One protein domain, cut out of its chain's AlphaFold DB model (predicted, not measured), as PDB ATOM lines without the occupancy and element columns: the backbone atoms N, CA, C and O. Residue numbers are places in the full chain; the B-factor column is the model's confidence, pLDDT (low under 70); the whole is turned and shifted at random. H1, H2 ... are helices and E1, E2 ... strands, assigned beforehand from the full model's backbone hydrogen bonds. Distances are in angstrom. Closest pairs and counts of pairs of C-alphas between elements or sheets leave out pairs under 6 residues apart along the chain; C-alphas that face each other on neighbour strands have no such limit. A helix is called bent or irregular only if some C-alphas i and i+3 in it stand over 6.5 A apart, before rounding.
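AT A GLANCE: This is residues 9 to 107 of the 120 residues of an uncharacterized protein of Streptomyces sp. TSRI0395 (UniProt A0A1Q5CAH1). A strongly twisted sheet of six strands curls round one long helix, H1. E1, E4 and E5 run side by side as its long strands; the short E2, E3 and E6 are at its edges. After E6 the chain folds back along E5, with residues 101 to 102 paired antiparallel to 82 to 83. The printed part has 99 residues, with one named helix and six named strands: along the chain, E1, E2 and E3 come before H1, and E4, E5 and E6 come after it; the class is mixed, helices and strands, and the sheet is branched, its neighbour pairs E1 and E2, E1 and E3, E1 and E4, E4 and E5, and E5 and E6 each antiparallel. It is compact but elongated, with a radius of gyration of the C-alphas of 13.0 A and spans of 37 by 23 by 21 A.

HOW THE PARTS SIT: E1, residues 9 to 17, has E2, residues 23 to 25, and E3, residues 34 to 38, on one side and E4, residues 67 to 73, on the other side. Within hydrogen-bond range are N 16 and O 24 at 2.8 A, N 10 and O 36 at 2.9 A, and N 13 and O 71 at 2.9 A. E4, E5, residues 80 to 88, and E6, residues 94 to 96, form a meander, each strand the antiparallel neighbour of the one before; N 70 and O 84, and N 87 and O 95, are each 2.9 A apart. H1, residues 41 to 61, is on the sheet; its closest C-alphas to E5 are Leu 48 and Val 84, 6.3 A, and to E6 Ala 56 and Trp 94, 5.8 A. In H1, 16 of 17 O i to N i+4 pairs are within range. E3 and E6 are apart.

IN THESE COORDINATES: E1 spans 26.3 A from C-alpha 9 at (86.913, -98.186, 32.951), E4 19.5 A and E5 24.0 A. H1 spans 31.6 A and is irregular: C-alphas 58 and 61 are 7.5 A apart. E6 ends at C-alpha 96, (80.754, -75.239, 32.295).

THE WHOLE: The C-alphas farthest apart, of Arg 76 and Cys 91, are 40.0 A apart. The printed part has no cut and no long link. Residues 106 to 107 are under pLDDT 70.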
ATOM      1  N   GLU A   9      86.580 -98.939  34.156       91.12
ATOM      2  CA  GLU A   9      86.913 -98.186  32.951       91.12
ATOM      3  C   GLU A   9      85.721 -97.345  32.489       91.12
ATOM      4  O   GLU A   9      84.571 -97.795  32.534       91.12
ATOM      5  N   VAL A  10      85.991 -96.127  32.024       93.00
ATOM      6  CA  VAL A  10      85.008 -95.276  31.351       93.00
ATOM      7  C   VAL A  10      85.525 -94.834  29.996       93.00
ATOM      8  O   VAL A  10      86.694 -94.495  29.856       93.00
ATOM      9  N   GLN A  11      84.622 -94.777  29.026       96.31
ATOM     10  CA  GLN A  11      84.835 -94.116  27.748       96.31
ATOM     11  C   GLN A  11      84.055 -92.809  27.716       96.31
ATOM     12  O   GLN A  11      82.864 -92.787  28.052       96.31
ATOM     13  N   THR A  12      84.698 -91.730  27.288       96.06
ATOM     14  CA  THR A  12      84.041 -90.434  27.131       96.06
ATOM     15  C   THR A  12      83.662 -90.161  25.686       96.06
ATOM     16  O   THR A  12      84.404 -90.469  24.753       96.06
ATOM     17  N   ARG A  13      82.484 -89.569  25.496       95.88
ATOM     18  CA  ARG A  13      81.924 -89.213  24.189       95.88
ATOM     19  C   ARG A  13      81.325 -87.820  24.242       95.88
ATOM     20  O   ARG A  13      80.833 -87.412  25.295       95.88
ATOM     21  N   VAL A  14      81.338 -87.103  23.124       96.31
ATOM     22  CA  VAL A  14      80.723 -85.772  23.031       96.31
ATOM     23  C   VAL A  14      79.441 -85.822  22.232       96.31
ATOM     24  O   VAL A  14      79.404 -86.306  21.101       96.31
ATOM     25  N   GLU A  15      78.420 -85.210  22.809       95.56
ATOM     26  CA  GLU A  15      77.237 -84.793  22.080       95.56
ATOM     27  C   GLU A  15      77.187 -83.268  22.026       95.56
ATOM     28  O   GLU A  15      77.530 -82.583  22.989       95.56
ATOM     29  N   VAL A  16      76.773 -82.728  20.888       94.50
ATOM     30  CA  VAL A  16      76.635 -81.291  20.650       94.50
ATOM     31  C   VAL A  16      75.166 -80.921  20.544       94.50
ATOM     32  O   VAL A  16      74.349 -81.720  20.091       94.50
ATOM     33  N   SER A  17      74.840 -79.708  20.978       92.38
ATOM     34  CA  SER A  17      73.508 -79.133  20.844       92.38
ATOM     35  C   SER A  17      73.463 -78.223  19.621       92.38
ATOM     36  O   SER A  17      74.233 -77.253  19.523       92.38
ATOM     37  N   ASP A  18      72.571 -78.554  18.693       81.44
ATOM     38  CA  ASP A  18      72.278 -77.736  17.521       81.44
ATOM     39  C   ASP A  18      71.392 -76.522  17.870       81.44
ATOM     40  O   ASP A  18      71.007 -76.282  19.017       81.44
ATOM     41  N   SER A  19      71.041 -75.723  16.861       75.56
ATOM     42  CA  SER A  19      70.160 -74.562  17.034       75.56
ATOM     43  C   SER A  19      68.732 -74.912  17.469       75.56
ATOM     44  O   SER A  19      68.004 -74.015  17.892       75.56
ATOM     45  N   ASN A  20      68.330 -76.181  17.364       79.50
ATOM     46  CA  ASN A  20      67.017 -76.680  17.768       79.50
ATOM     47  C   ASN A  20      67.033 -77.263  19.190       79.50
ATOM     48  O   ASN A  20      66.013 -77.777  19.648       79.50
ATOM     49  N   GLY A  21      68.176 -77.208  19.883       76.62
ATOM     50  CA  GLY A  21      68.340 -77.779  21.218       76.62
ATOM     51  C   GLY A  21      68.399 -79.307  21.221       76.62
ATOM     52  O   GLY A  21      68.276 -79.914  22.284       76.62
ATOM     53  N   THR A  22      68.574 -79.944  20.058       86.69
ATOM     54  CA  THR A  22      68.702 -81.401  19.969       86.69
ATOM     55  C   THR A  22      70.149 -81.799  20.218       86.69
ATOM     56  O   THR A  22      71.067 -81.211  19.652       86.69
ATOM     57  N   TRP A  23      70.345 -82.805  21.071       90.69
ATOM     58  CA  TRP A  23      71.653 -83.373  21.374       90.69
ATOM     59  C   TRP A  23      71.963 -84.524  20.421       90.69
ATOM     60  O   TRP A  23      71.226 -85.512  20.389       90.69
ATOM     61  N   THR A  24      73.046 -84.410  19.658       93.19
ATOM     62  CA  THR A  24      73.502 -85.461  18.737       93.19
ATOM     63  C   THR A  24      74.995 -85.724  18.899       93.19
ATOM     64  O   THR A  24      75.723 -84.820  19.318       93.19
ATOM     65  N   PRO A  25      75.492 -86.924  18.544       92.06
ATOM     66  CA  PRO A  25      76.926 -87.175  18.459       92.06
ATOM     67  C   PRO A  25      77.634 -86.121  17.599       92.06
ATOM     68  O   PRO A  25      77.067 -85.598  16.637       92.06
ATOM     69  N   CYS A  26      78.866 -85.774  17.964       89.38
ATOM     70  CA  CYS A  26      79.657 -84.815  17.199       89.38
ATOM     71  C   CYS A  26      80.413 -85.514  16.062       89.38
ATOM     72  O   CYS A  26      81.473 -86.080  16.296       89.38
ATOM     73  N   ASP A  27      79.925 -85.402  14.826       87.94
ATOM     74  CA  ASP A  27      80.511 -86.087  13.657       87.94
ATOM     75  C   ASP A  27      81.964 -85.690  13.328       87.94
ATOM     76  O   ASP A  27      82.649 -86.379  12.574       87.94
ATOM     77  N   SER A  28      82.452 -84.561  13.846       88.38
ATOM     78  CA  SER A  28      83.844 -84.120  13.640       88.38
ATOM     79  C   SER A  28      84.799 -84.495  14.761       88.38
ATOM     80  O   SER A  28      85.992 -84.200  14.670       88.38
ATOM     81  N   LEU A  29      84.296 -85.132  15.812       89.25
ATOM     82  CA  LEU A  29      85.105 -85.734  16.857       89.25
ATOM     83  C   LEU A  29      84.990 -87.260  16.752       89.25
ATOM     84  O   LEU A  29      83.997 -87.772  16.237       89.25
ATOM     85  N   PRO A  30      86.005 -88.014  17.200       91.19
ATOM     86  CA  PRO A  30      85.868 -89.460  17.276       91.19
ATOM     87  C   PRO A  30      84.754 -89.836  18.267       91.19
ATOM     88  O   PRO A  30      84.516 -89.122  19.242       91.19
ATOM     89  N   ASP A  31      84.102 -90.978  18.025       89.50
ATOM     90  CA  ASP A  31      83.018 -91.491  18.882       89.50
ATOM     91  C   ASP A  31      83.477 -91.658  20.340       89.50
ATOM     92  O   ASP A  31      82.737 -91.332  21.263       89.50
ATOM     93  N   VAL A  32      84.726 -92.091  20.544       93.12
ATOM     94  CA  VAL A  32      85.390 -92.146  21.852       93.12
ATOM     95  C   VAL A  32      86.528 -91.129  21.884       93.12
ATOM     96  O   VAL A  32      87.439 -91.177  21.057       93.12
ATOM     97  N   LEU A  33      86.475 -90.208  22.845       91.44
ATOM     98  CA  LEU A  33      87.479 -89.161  23.055       91.44
ATOM     99  C   LEU A  33      88.584 -89.564  24.024       91.44
ATOM    100  O   LEU A  33      89.711 -89.083  23.903       91.44
ATOM    101  N   GLY A  34      88.250 -90.398  25.001       91.75
ATOM    102  CA  GLY A  34      89.158 -90.815  26.053       91.75
ATOM    103  C   GLY A  34      88.678 -92.092  26.719       91.75
ATOM    104  O   GLY A  34      87.482 -92.390  26.730       91.75
ATOM    105  N   GLU A  35      89.641 -92.829  27.257       94.62
ATOM    106  CA  GLU A  35      89.436 -94.037  28.046       94.62
ATOM    107  C   GLU A  35      90.200 -93.860  29.358       94.62
ATOM    108  O   GLU A  35      91.410 -93.611  29.346       94.62
ATOM    109  N   ASP A  36      89.505 -93.945  30.489       92.88
ATOM    110  CA  ASP A  36      90.079 -93.656  31.800       92.88
ATOM    111  C   ASP A  36      89.710 -94.731  32.822       92.88
ATOM    112  O   ASP A  36      88.577 -95.209  32.883       92.88
ATOM    113  N   MET A  37      90.671 -95.078  33.679       91.94
ATOM    114  CA  MET A  37      90.445 -95.948  34.831       91.94
ATOM    115  C   MET A  37      90.047 -95.106  36.045       91.94
ATOM    116  O   MET A  37      90.848 -94.329  36.568       91.94
ATOM    117  N   ILE A  38      88.826 -95.300  36.526       90.31
ATOM    118  CA  ILE A  38      88.198 -94.513  37.583       90.31
ATOM    119  C   ILE A  38      88.094 -95.338  38.860       90.31
ATOM    120  O   ILE A  38      87.653 -96.486  38.846       90.31
ATOM    121  N   LYS A  39      88.475 -94.743  39.994       86.50
ATOM    122  CA  LYS A  39      88.362 -95.381  41.318       86.50
ATOM    123  C   LYS A  39      87.333 -94.702  42.212       86.50
ATOM    124  O   LYS A  39      86.763 -95.341  43.097       86.50
ATOM    125  N   THR A  40      87.089 -93.414  41.994       86.44
ATOM    126  CA  THR A  40      86.169 -92.608  42.797       86.44
ATOM    127  C   THR A  40      85.328 -91.679  41.924       86.44
ATOM    128  O   THR A  40      85.704 -91.346  40.803       86.44
ATOM    129  N   CYS A  41      84.195 -91.219  42.457       88.44
ATOM    130  CA  CYS A  41      83.382 -90.186  41.807       88.44
ATOM    131  C   CYS A  41      84.157 -88.877  41.611       88.44
ATOM    132  O   CYS A  41      83.943 -88.180  40.625       88.44
ATOM    133  N   ASP A  42      85.084 -88.565  42.519       89.94
ATOM    134  CA  ASP A  42      85.926 -87.374  42.412       89.94
ATOM    135  C   ASP A  42      86.909 -87.495  41.241       89.94
ATOM    136  O   ASP A  42      87.121 -86.517  40.523       89.94
ATOM    137  N   ASP A  43      87.467 -88.689  41.004       90.88
ATOM    138  CA  ASP A  43      88.297 -88.951  39.823       90.88
ATOM    139  C   ASP A  43      87.478 -88.748  38.547       90.88
ATOM    140  O   ASP A  43      87.904 -88.019  37.654       90.88
ATOM    141  N   LEU A  44      86.266 -89.313  38.493       92.25
ATOM    142  CA  LEU A  44      85.385 -89.160  37.337       92.25
ATOM    143  C   LEU A  44      85.020 -87.697  37.075       92.25
ATOM    144  O   LEU A  44      85.085 -87.235  35.936       92.25
ATOM    145  N   SER A  45      84.667 -86.958  38.127       94.19
ATOM    146  CA  SER A  45      84.357 -85.531  38.046       94.19
ATOM    147  C   SER A  45      85.542 -84.743  37.477       94.19
ATOM    148  O   SER A  45      85.390 -83.985  36.519       94.19
ATOM    149  N   ARG A  46      86.760 -84.994  37.977       94.31
ATOM    150  CA  ARG A  46      87.985 -84.353  37.469       94.31
ATOM    151  C   ARG A  46      88.270 -84.705  36.013       94.31
ATOM    152  O   ARG A  46      88.635 -83.808  35.246       94.31
ATOM    153  N   THR A  47      88.096 -85.968  35.624       94.19
ATOM    154  CA  THR A  47      88.254 -86.419  34.235       94.19
ATOM    155  C   THR A  47      87.282 -85.686  33.314       94.19
ATOM    156  O   THR A  47      87.708 -85.103  32.315       94.19
ATOM    157  N   LEU A  48      86.000 -85.622  33.689       95.56
ATOM    158  CA  LEU A  48      84.959 -84.941  32.919       95.56
ATOM    159  C   LEU A  48      85.257 -83.447  32.729       95.56
ATOM    160  O   LEU A  48      85.182 -82.945  31.609       95.56
ATOM    161  N   VAL A  49      85.647 -82.734  33.791       95.75
ATOM    162  CA  VAL A  49      85.992 -81.300  33.707       95.75
ATOM    163  C   VAL A  49      87.223 -81.079  32.832       95.75
ATOM    164  O   VAL A  49      87.234 -80.191  31.977       95.75
ATOM    165  N   THR A  50      88.262 -81.896  33.017       95.12
ATOM    166  CA  THR A  50      89.527 -81.752  32.284       95.12
ATOM    167  C   THR A  50      89.321 -81.973  30.790       95.12
ATOM    168  O   THR A  50      89.730 -81.137  29.979       95.12
ATOM    169  N   GLN A  51      88.649 -83.061  30.416       95.50
ATOM    170  CA  GLN A  51      88.358 -83.363  29.017       95.50
ATOM    171  C   GLN A  51      87.346 -82.382  28.421       95.50
ATOM    172  O   GLN A  51      87.541 -81.931  27.293       95.50
ATOM    173  N   GLY A  52      86.335 -81.957  29.184       95.50
ATOM    174  CA  GLY A  52      85.401 -80.907  28.771       95.50
ATOM    175  C   GLY A  52      86.122 -79.609  28.403       95.50
ATOM    176  O   GLY A  52      85.894 -79.050  27.332       95.50
ATOM    177  N   GLY A  53      87.100 -79.187  29.206       94.75
ATOM    178  CA  GLY A  53      87.940 -78.030  28.892       94.75
ATOM    179  C   GLY A  53      88.796 -78.199  27.626       94.75
ATOM    180  O   GLY A  53      89.105 -77.215  26.953       94.75
ATOM    181  N   VAL A  54      89.189 -79.426  27.267       94.75
ATOM    182  CA  VAL A  54      89.872 -79.710  25.990       94.75
ATOM    183  C   VAL A  54      88.891 -79.618  24.822       94.75
ATOM    184  O   VAL A  54      89.175 -78.912  23.853       94.75
ATOM    185  N   VAL A  55      87.720 -80.248  24.932       94.81
ATOM    186  CA  VAL A  55      86.657 -80.194  23.916       94.81
ATOM    187  C   VAL A  55      86.230 -78.751  23.650       94.81
ATOM    188  O   VAL A  55      86.169 -78.334  22.496       94.81
ATOM    189  N   ALA A  56      86.054 -77.943  24.696       94.25
ATOM    190  CA  ALA A  56      85.753 -76.518  24.584       94.25
ATOM    191  C   ALA A  56      86.773 -75.755  23.715       94.25
ATOM    192  O   ALA A  56      86.411 -74.868  22.940       94.25
ATOM    193  N   ARG A  57      88.064 -76.103  23.803       92.56
ATOM    194  CA  ARG A  57      89.108 -75.490  22.965       92.56
ATOM    195  C   ARG A  57      89.016 -75.953  21.513       92.56
ATOM    196  O   ARG A  57      89.186 -75.124  20.621       92.56
ATOM    197  N   LEU A  58      88.724 -77.233  21.280       91.88
ATOM    198  CA  LEU A  58      88.551 -77.796  19.936       91.88
ATOM    199  C   LEU A  58      87.325 -77.200  19.226       91.88
ATOM    200  O   LEU A  58      87.396 -76.849  18.050       91.88
ATOM    201  N   LEU A  59      86.228 -76.997  19.957       90.62
ATOM    202  CA  LEU A  59      84.968 -76.462  19.431       90.62
ATOM    203  C   LEU A  59      84.924 -74.926  19.351       90.62
ATOM    204  O   LEU A  59      83.903 -74.351  18.978       90.62
ATOM    205  N   ARG A  60      86.008 -74.209  19.673       86.12
ATOM    206  CA  ARG A  60      86.020 -72.733  19.695       86.12
ATOM    207  C   ARG A  60      85.620 -72.089  18.355       86.12
ATOM    208  O   ARG A  60      85.016 -71.021  18.357       86.12
ATOM    209  N   GLY A  61      85.927 -72.728  17.226       83.44
ATOM    210  CA  GLY A  61      85.584 -72.234  15.881       83.44
ATOM    211  C   GLY A  61      84.155 -72.540  15.415       83.44
ATOM    212  O   GLY A  61      83.791 -72.189  14.299       83.44
ATOM    213  N   TRP A  62      83.348 -73.214  16.235       86.25
ATOM    214  CA  TRP A  62      82.070 -73.786  15.818       86.25
ATOM    215  C   TRP A  62      80.898 -72.902  16.251       86.25
ATOM    216  O   TRP A  62      80.286 -73.109  17.296       86.25
ATOM    217  N   GLU A  63      80.605 -71.864  15.467       82.88
ATOM    218  CA  GLU A  63      79.615 -70.823  15.811       82.88
ATOM    219  C   GLU A  63      78.156 -71.280  15.797       82.88
ATOM    220  O   GLU A  63      77.323 -70.683  16.476       82.88
ATOM    221  N   ALA A  64      77.853 -72.362  15.081       84.62
ATOM    222  CA  ALA A  64      76.507 -72.925  15.026       84.62
ATOM    223  C   ALA A  64      76.095 -73.655  16.319       84.62
ATOM    224  O   ALA A  64      74.902 -73.836  16.559       84.62
ATOM    225  N   LEU A  65      77.058 -74.069  17.152       87.12
ATOM    226  CA  LEU A  65      76.788 -74.854  18.355       87.12
ATOM    227  C   LEU A  65      76.369 -73.966  19.529       87.12
ATOM    228  O   LEU A  65      76.970 -72.918  19.785       87.12
ATOM    229  N   LYS A  66      75.360 -74.419  20.279       88.25
ATOM    230  CA  LYS A  66      74.885 -73.751  21.505       88.25
ATOM    231  C   LYS A  66      75.452 -74.365  22.780       88.25
ATOM    232  O   LYS A  66      75.645 -73.662  23.771       88.25
ATOM    233  N   GLY A  67      75.754 -75.653  22.728       93.25
ATOM    234  CA  GLY A  67      76.200 -76.443  23.861       93.25
ATOM    235  C   GLY A  67      76.956 -77.678  23.399       93.25
ATOM    236  O   GLY A  67      76.806 -78.116  22.257       93.25
ATOM    237  N   PHE A  68      77.739 -78.260  24.293       95.38
ATOM    238  CA  PHE A  68      78.159 -79.651  24.187       95.38
ATOM    239  C   PHE A  68      78.041 -80.311  25.566       95.38
ATOM    240  O   PHE A  68      78.136 -79.644  26.596       95.38
ATOM    241  N   ARG A  69      77.850 -81.625  25.594       95.88
ATOM    242  CA  ARG A  69      77.931 -82.425  26.810       95.88
ATOM    243  C   ARG A  69      78.929 -83.545  26.613       95.88
ATOM    244  O   ARG A  69      78.979 -84.170  25.553       95.88
ATOM    245  N   LEU A  70      79.732 -83.780  27.638       96.44
ATOM    246  CA  LEU A  70      80.640 -84.912  27.695       96.44
ATOM    247  C   LEU A  70      79.960 -86.010  28.506       96.44
ATOM    248  O   LEU A  70      79.538 -85.762  29.633       96.44
ATOM    249  N   LEU A  71      79.845 -87.202  27.932       95.56
ATOM    250  CA  LEU A  71      79.216 -88.369  28.543       95.56
ATOM    251  C   LEU A  71      80.283 -89.421  28.823       95.56
ATOM    252  O   LEU A  71      80.946 -89.861  27.891       95.56
ATOM    253  N   ALA A  72      80.422 -89.853  30.073       95.44
ATOM    254  CA  ALA A  72      81.261 -90.980  30.462       95.44
ATOM    255  C   ALA A  72      80.400 -92.235  30.617       95.44
ATOM    256  O   ALA A  72      79.456 -92.251  31.413       95.44
ATOM    257  N   ARG A  73      80.721 -93.294  29.873       93.50
ATOM    258  CA  ARG A  73      80.001 -94.571  29.912       93.50
ATOM    259  C   ARG A  73      80.938 -95.727  30.211       93.50
ATOM    260  O   ARG A  73      82.066 -95.744  29.732       93.50
ATOM    261  N   GLU A  74      80.458 -96.702  30.973       91.56
ATOM    262  CA  GLU A  74      81.167 -97.971  31.138       91.56
ATOM    263  C   GLU A  74      81.056 -98.757  29.813       91.56
ATOM    264  O   GLU A  74      79.953 -98.880  29.266       91.56
ATOM    265  N   PRO A  75      82.173 -99.234  29.235       89.56
ATOM    266  CA  PRO A  75      82.200 -99.702  27.848       89.56
ATOM    267  C   PRO A  75      81.478-101.034  27.610       89.56
ATOM    268  O   PRO A  75      81.063-101.306  26.486       89.56
ATOM    269  N   ARG A  76      81.322-101.883  28.632       86.12
ATOM    270  CA  ARG A  76      80.749-103.232  28.472       86.12
ATOM    271  C   ARG A  76      79.227-103.228  28.555       86.12
ATOM    272  O   ARG A  76      78.557-103.935  27.814       86.12
ATOM    273  N   SER A  77      78.696-102.451  29.485       84.81
ATOM    274  CA  SER A  77      77.281-102.312  29.823       84.81
ATOM    275  C   SER A  77      76.634-101.109  29.142       84.81
ATOM    276  O   SER A  77      75.412-101.052  29.031       84.81
ATOM    277  N   GLY A  78      77.429-100.123  28.713       86.50
ATOM    278  CA  GLY A  78      76.936 -98.843  28.206       86.50
ATOM    279  C   GLY A  78      76.330 -97.944  29.289       86.50
ATOM    280  O   GLY A  78      75.750 -96.902  28.957       86.50
ATOM    281  N   ALA A  79      76.442 -98.324  30.567       87.31
ATOM    282  CA  ALA A  79      75.886 -97.577  31.685       87.31
ATOM    283  C   ALA A  79      76.466 -96.159  31.732       87.31
ATOM    284  O   ALA A  79      77.670 -95.965  31.564       87.31
ATOM    285  N   LEU A  80      75.608 -95.158  31.949       90.62
ATOM    286  CA  LEU A  80      76.049 -93.775  32.118       90.62
ATOM    287  C   LEU A  80      76.681 -93.623  33.503       90.62
ATOM    288  O   LEU A  80      75.990 -93.701  34.517       90.62
ATOM    289  N   MET A  81      77.989 -93.393  33.525       92.00
ATOM    290  CA  MET A  81      78.756 -93.222  34.756       92.00
ATOM    291  C   MET A  81      78.878 -91.753  35.139       92.00
ATOM    292  O   MET A  81      79.006 -91.444  36.318       92.00
ATOM    293  N   GLY A  82      78.801 -90.833  34.178       93.31
ATOM    294  CA  GLY A  82      78.748 -89.410  34.478       93.31
ATOM    295  C   GLY A  82      78.587 -88.529  33.251       93.31
ATOM    296  O   GLY A  82      78.689 -88.992  32.115       93.31
ATOM    297  N   SER A  83      78.334 -87.250  33.490       95.25
ATOM    298  CA  SER A  83      78.212 -86.245  32.444       95.25
ATOM    299  C   SER A  83      78.532 -84.844  32.946       95.25
ATOM    300  O   SER A  83      78.301 -84.526  34.110       95.25
ATOM    301  N   VAL A  84      79.001 -83.984  32.048       95.88
ATOM    302  CA  VAL A  84      79.123 -82.543  32.299       95.88
ATOM    303  C   VAL A  84      78.700 -81.763  31.061       95.88
ATOM    304  O   VAL A  84      79.049 -82.141  29.939       95.88
ATOM    305  N   GLU A  85      77.956 -80.680  31.266       95.56
ATOM    306  CA  GLU A  85      77.472 -79.812  30.195       95.56
ATOM    307  C   GLU A  85      78.253 -78.502  30.139       95.56
ATOM    308  O   GLU A  85      78.644 -77.921  31.157       95.56
ATOM    309  N   TRP A  86      78.473 -78.042  28.916       95.69
ATOM    310  CA  TRP A  86      79.165 -76.808  28.597       95.69
ATOM    311  C   TRP A  86      78.315 -76.009  27.622       95.69
ATOM    312  O   TRP A  86      77.848 -76.532  26.608       95.69
ATOM    313  N   VAL A  87      78.143 -74.727  27.907       92.94
ATOM    314  CA  VAL A  87      77.358 -73.802  27.089       92.94
ATOM    315  C   VAL A  87      78.250 -72.705  26.539       92.94
ATOM    316  O   VAL A  87      79.279 -72.353  27.126       92.94
ATOM    317  N   ARG A  88      77.874 -72.180  25.376       90.75
ATOM    318  CA  ARG A  88      78.580 -71.063  24.755       90.75
ATOM    319  C   ARG A  88      77.911 -69.747  25.138       90.75
ATOM    320  O   ARG A  88      76.778 -69.481  24.747       90.75
ATOM    321  N   GLU A  89      78.646 -68.903  25.848       88.88
ATOM    322  CA  GLU A  89      78.234 -67.540  26.186       88.88
ATOM    323  C   GLU A  89      78.188 -66.636  24.938       88.88
ATOM    324  O   GLU A  89      78.916 -66.884  23.966       88.88
ATOM    325  N   PRO A  90      77.418 -65.528  24.953       85.50
ATOM    326  CA  PRO A  90      77.352 -64.581  23.835       85.50
ATOM    327  C   PRO A  90      78.713 -64.010  23.408       85.50
ATOM    328  O   PRO A  90      78.910 -63.688  22.240       85.50
ATOM    329  N   CYS A  91      79.676 -63.919  24.331       85.75
ATOM    330  CA  CYS A  91      81.049 -63.491  24.046       85.75
ATOM    331  C   CYS A  91      81.908 -64.569  23.348       85.75
ATOM    332  O   CYS A  91      83.087 -64.339  23.081       85.75
ATOM    333  N   GLY A  92      81.339 -65.742  23.054       83.44
ATOM    334  CA  GLY A  92      82.003 -66.851  22.371       83.44
ATOM    335  C   GLY A  92      82.838 -67.753  23.279       83.44
ATOM    336  O   GLY A  92      83.551 -68.620  22.773       83.44
ATOM    337  N   LEU A  93      82.771 -67.557  24.597       89.00
ATOM    338  CA  LEU A  93      83.450 -68.408  25.570       89.00
ATOM    339  C   LEU A  93      82.603 -69.634  25.899       89.00
ATOM    340  O   LEU A  93      81.390 -69.541  26.051       89.00
ATOM    341  N   TRP A  94      83.269 -70.774  26.042       93.31
ATOM    342  CA  TRP A  94      82.664 -71.979  26.588       93.31
ATOM    343  C   TRP A  94      82.778 -71.949  28.105       93.31
ATOM    344  O   TRP A  94      83.881 -71.809  28.640       93.31
ATOM    345  N   VAL A  95      81.647 -72.096  28.782       93.69
ATOM    346  CA  VAL A  95      81.572 -72.180  30.238       93.69
ATOM    347  C   VAL A  95      80.910 -73.489  30.624       93.69
ATOM    348  O   VAL A  95      79.970 -73.943  29.972       93.69
ATOM    349  N   GLN A  96      81.424 -74.110  31.675       95.38
ATOM    350  CA  GLN A  96      80.754 -75.239  32.295       95.38
ATOM    351  C   GLN A  96      79.436 -74.732  32.890       95.38
ATOM    352  O   GLN A  96      79.445 -73.740  33.619       95.38
ATOM    353  N   HIS A  97      78.320 -75.372  32.538       87.81
ATOM    354  CA  HIS A  97      76.998 -74.927  32.975       87.81
ATOM    355  C   HIS A  97      76.704 -75.363  34.415       87.81
ATOM    356  O   HIS A  97      76.280 -74.538  35.216       87.81
ATOM    357  N   ASP A  98      77.028 -76.619  34.750       85.44
ATOM    358  CA  ASP A  98      76.747 -77.244  36.048       85.44
ATOM    359  C   ASP A  98      77.910 -78.110  36.547       85.44
ATOM    360  O   ASP A  98      78.832 -78.447  35.798       85.44
ATOM    361  N   GLU A  99      77.876 -78.494  37.826       89.75
ATOM    362  CA  GLU A  99      78.805 -79.487  38.373       89.75
ATOM    363  C   GLU A  99      78.685 -80.834  37.632       89.75
ATOM    364  O   GLU A  99      77.586 -81.227  37.231       89.75
ATOM    365  N   PRO A 100      79.793 -81.581  37.453       92.69
ATOM    366  CA  PRO A 100      79.731 -82.894  36.833       92.69
ATOM    367  C   PRO A 100      78.830 -83.837  37.625       92.69
ATOM    368  O   PRO A 100      79.058 -84.116  38.805       92.69
ATOM    369  N   MET A 101      77.849 -84.402  36.938       91.44
ATOM    370  CA  MET A 101      77.034 -85.480  37.473       91.44
ATOM    371  C   MET A 101      77.816 -86.787  37.359       91.44
ATOM    372  O   MET A 101      78.376 -87.096  36.310       91.44
ATOM    373  N   THR A 102      77.860 -87.578  38.427       90.31
ATOM    374  CA  THR A 102      78.612 -88.846  38.478       90.31
ATOM    375  C   THR A 102      77.731 -89.971  39.009       90.31
ATOM    376  O   THR A 102      76.687 -89.715  39.604       90.31
ATOM    377  N   GLY A 103      78.148 -91.230  38.862       81.75
ATOM    378  CA  GLY A 103      77.395 -92.403  39.322       81.75
ATOM    379  C   GLY A 103      77.056 -92.373  40.821       81.75
ATOM    380  O   GLY A 103      76.121 -93.056  41.233       81.75
ATOM    381  N   CYS A 104      77.750 -91.559  41.631       81.12
ATOM    382  CA  CYS A 104      77.373 -91.279  43.019       81.12
ATOM    383  C   CYS A 104      75.994 -90.618  43.109       81.12
ATOM    384  O   CYS A 104      75.186 -91.006  43.949       81.12
ATOM    385  N   ALA A 105      75.711 -89.653  42.234       77.56
ATOM    386  CA  ALA A 105      74.431 -88.952  42.190       77.56
ATOM    387  C   ALA A 105      73.275 -89.872  41.760       77.56
ATOM    388  O   ALA A 105      72.127 -89.623  42.112       77.56
ATOM    389  N   TYR A 106      73.582 -90.954  41.038       66.81
ATOM    390  CA  TYR A 106      72.602 -91.915  40.522       66.81
ATOM    391  C   TYR A 106      72.482 -93.200  41.359       66.81
ATOM    392  O   TYR A 106      71.698 -94.079  41.013       66.81
ATOM    393  N   GLY A 107      73.277 -93.366  42.423       63.44
ATOM    394  CA  GLY A 107      73.334 -94.621  43.189       63.44
ATOM    395  C   GLY A 107      73.990 -95.801  42.450       63.44
ATOM    396  O   GLY A 107      74.029 -96.904  42.984       63.44
TER     397      GLY A 107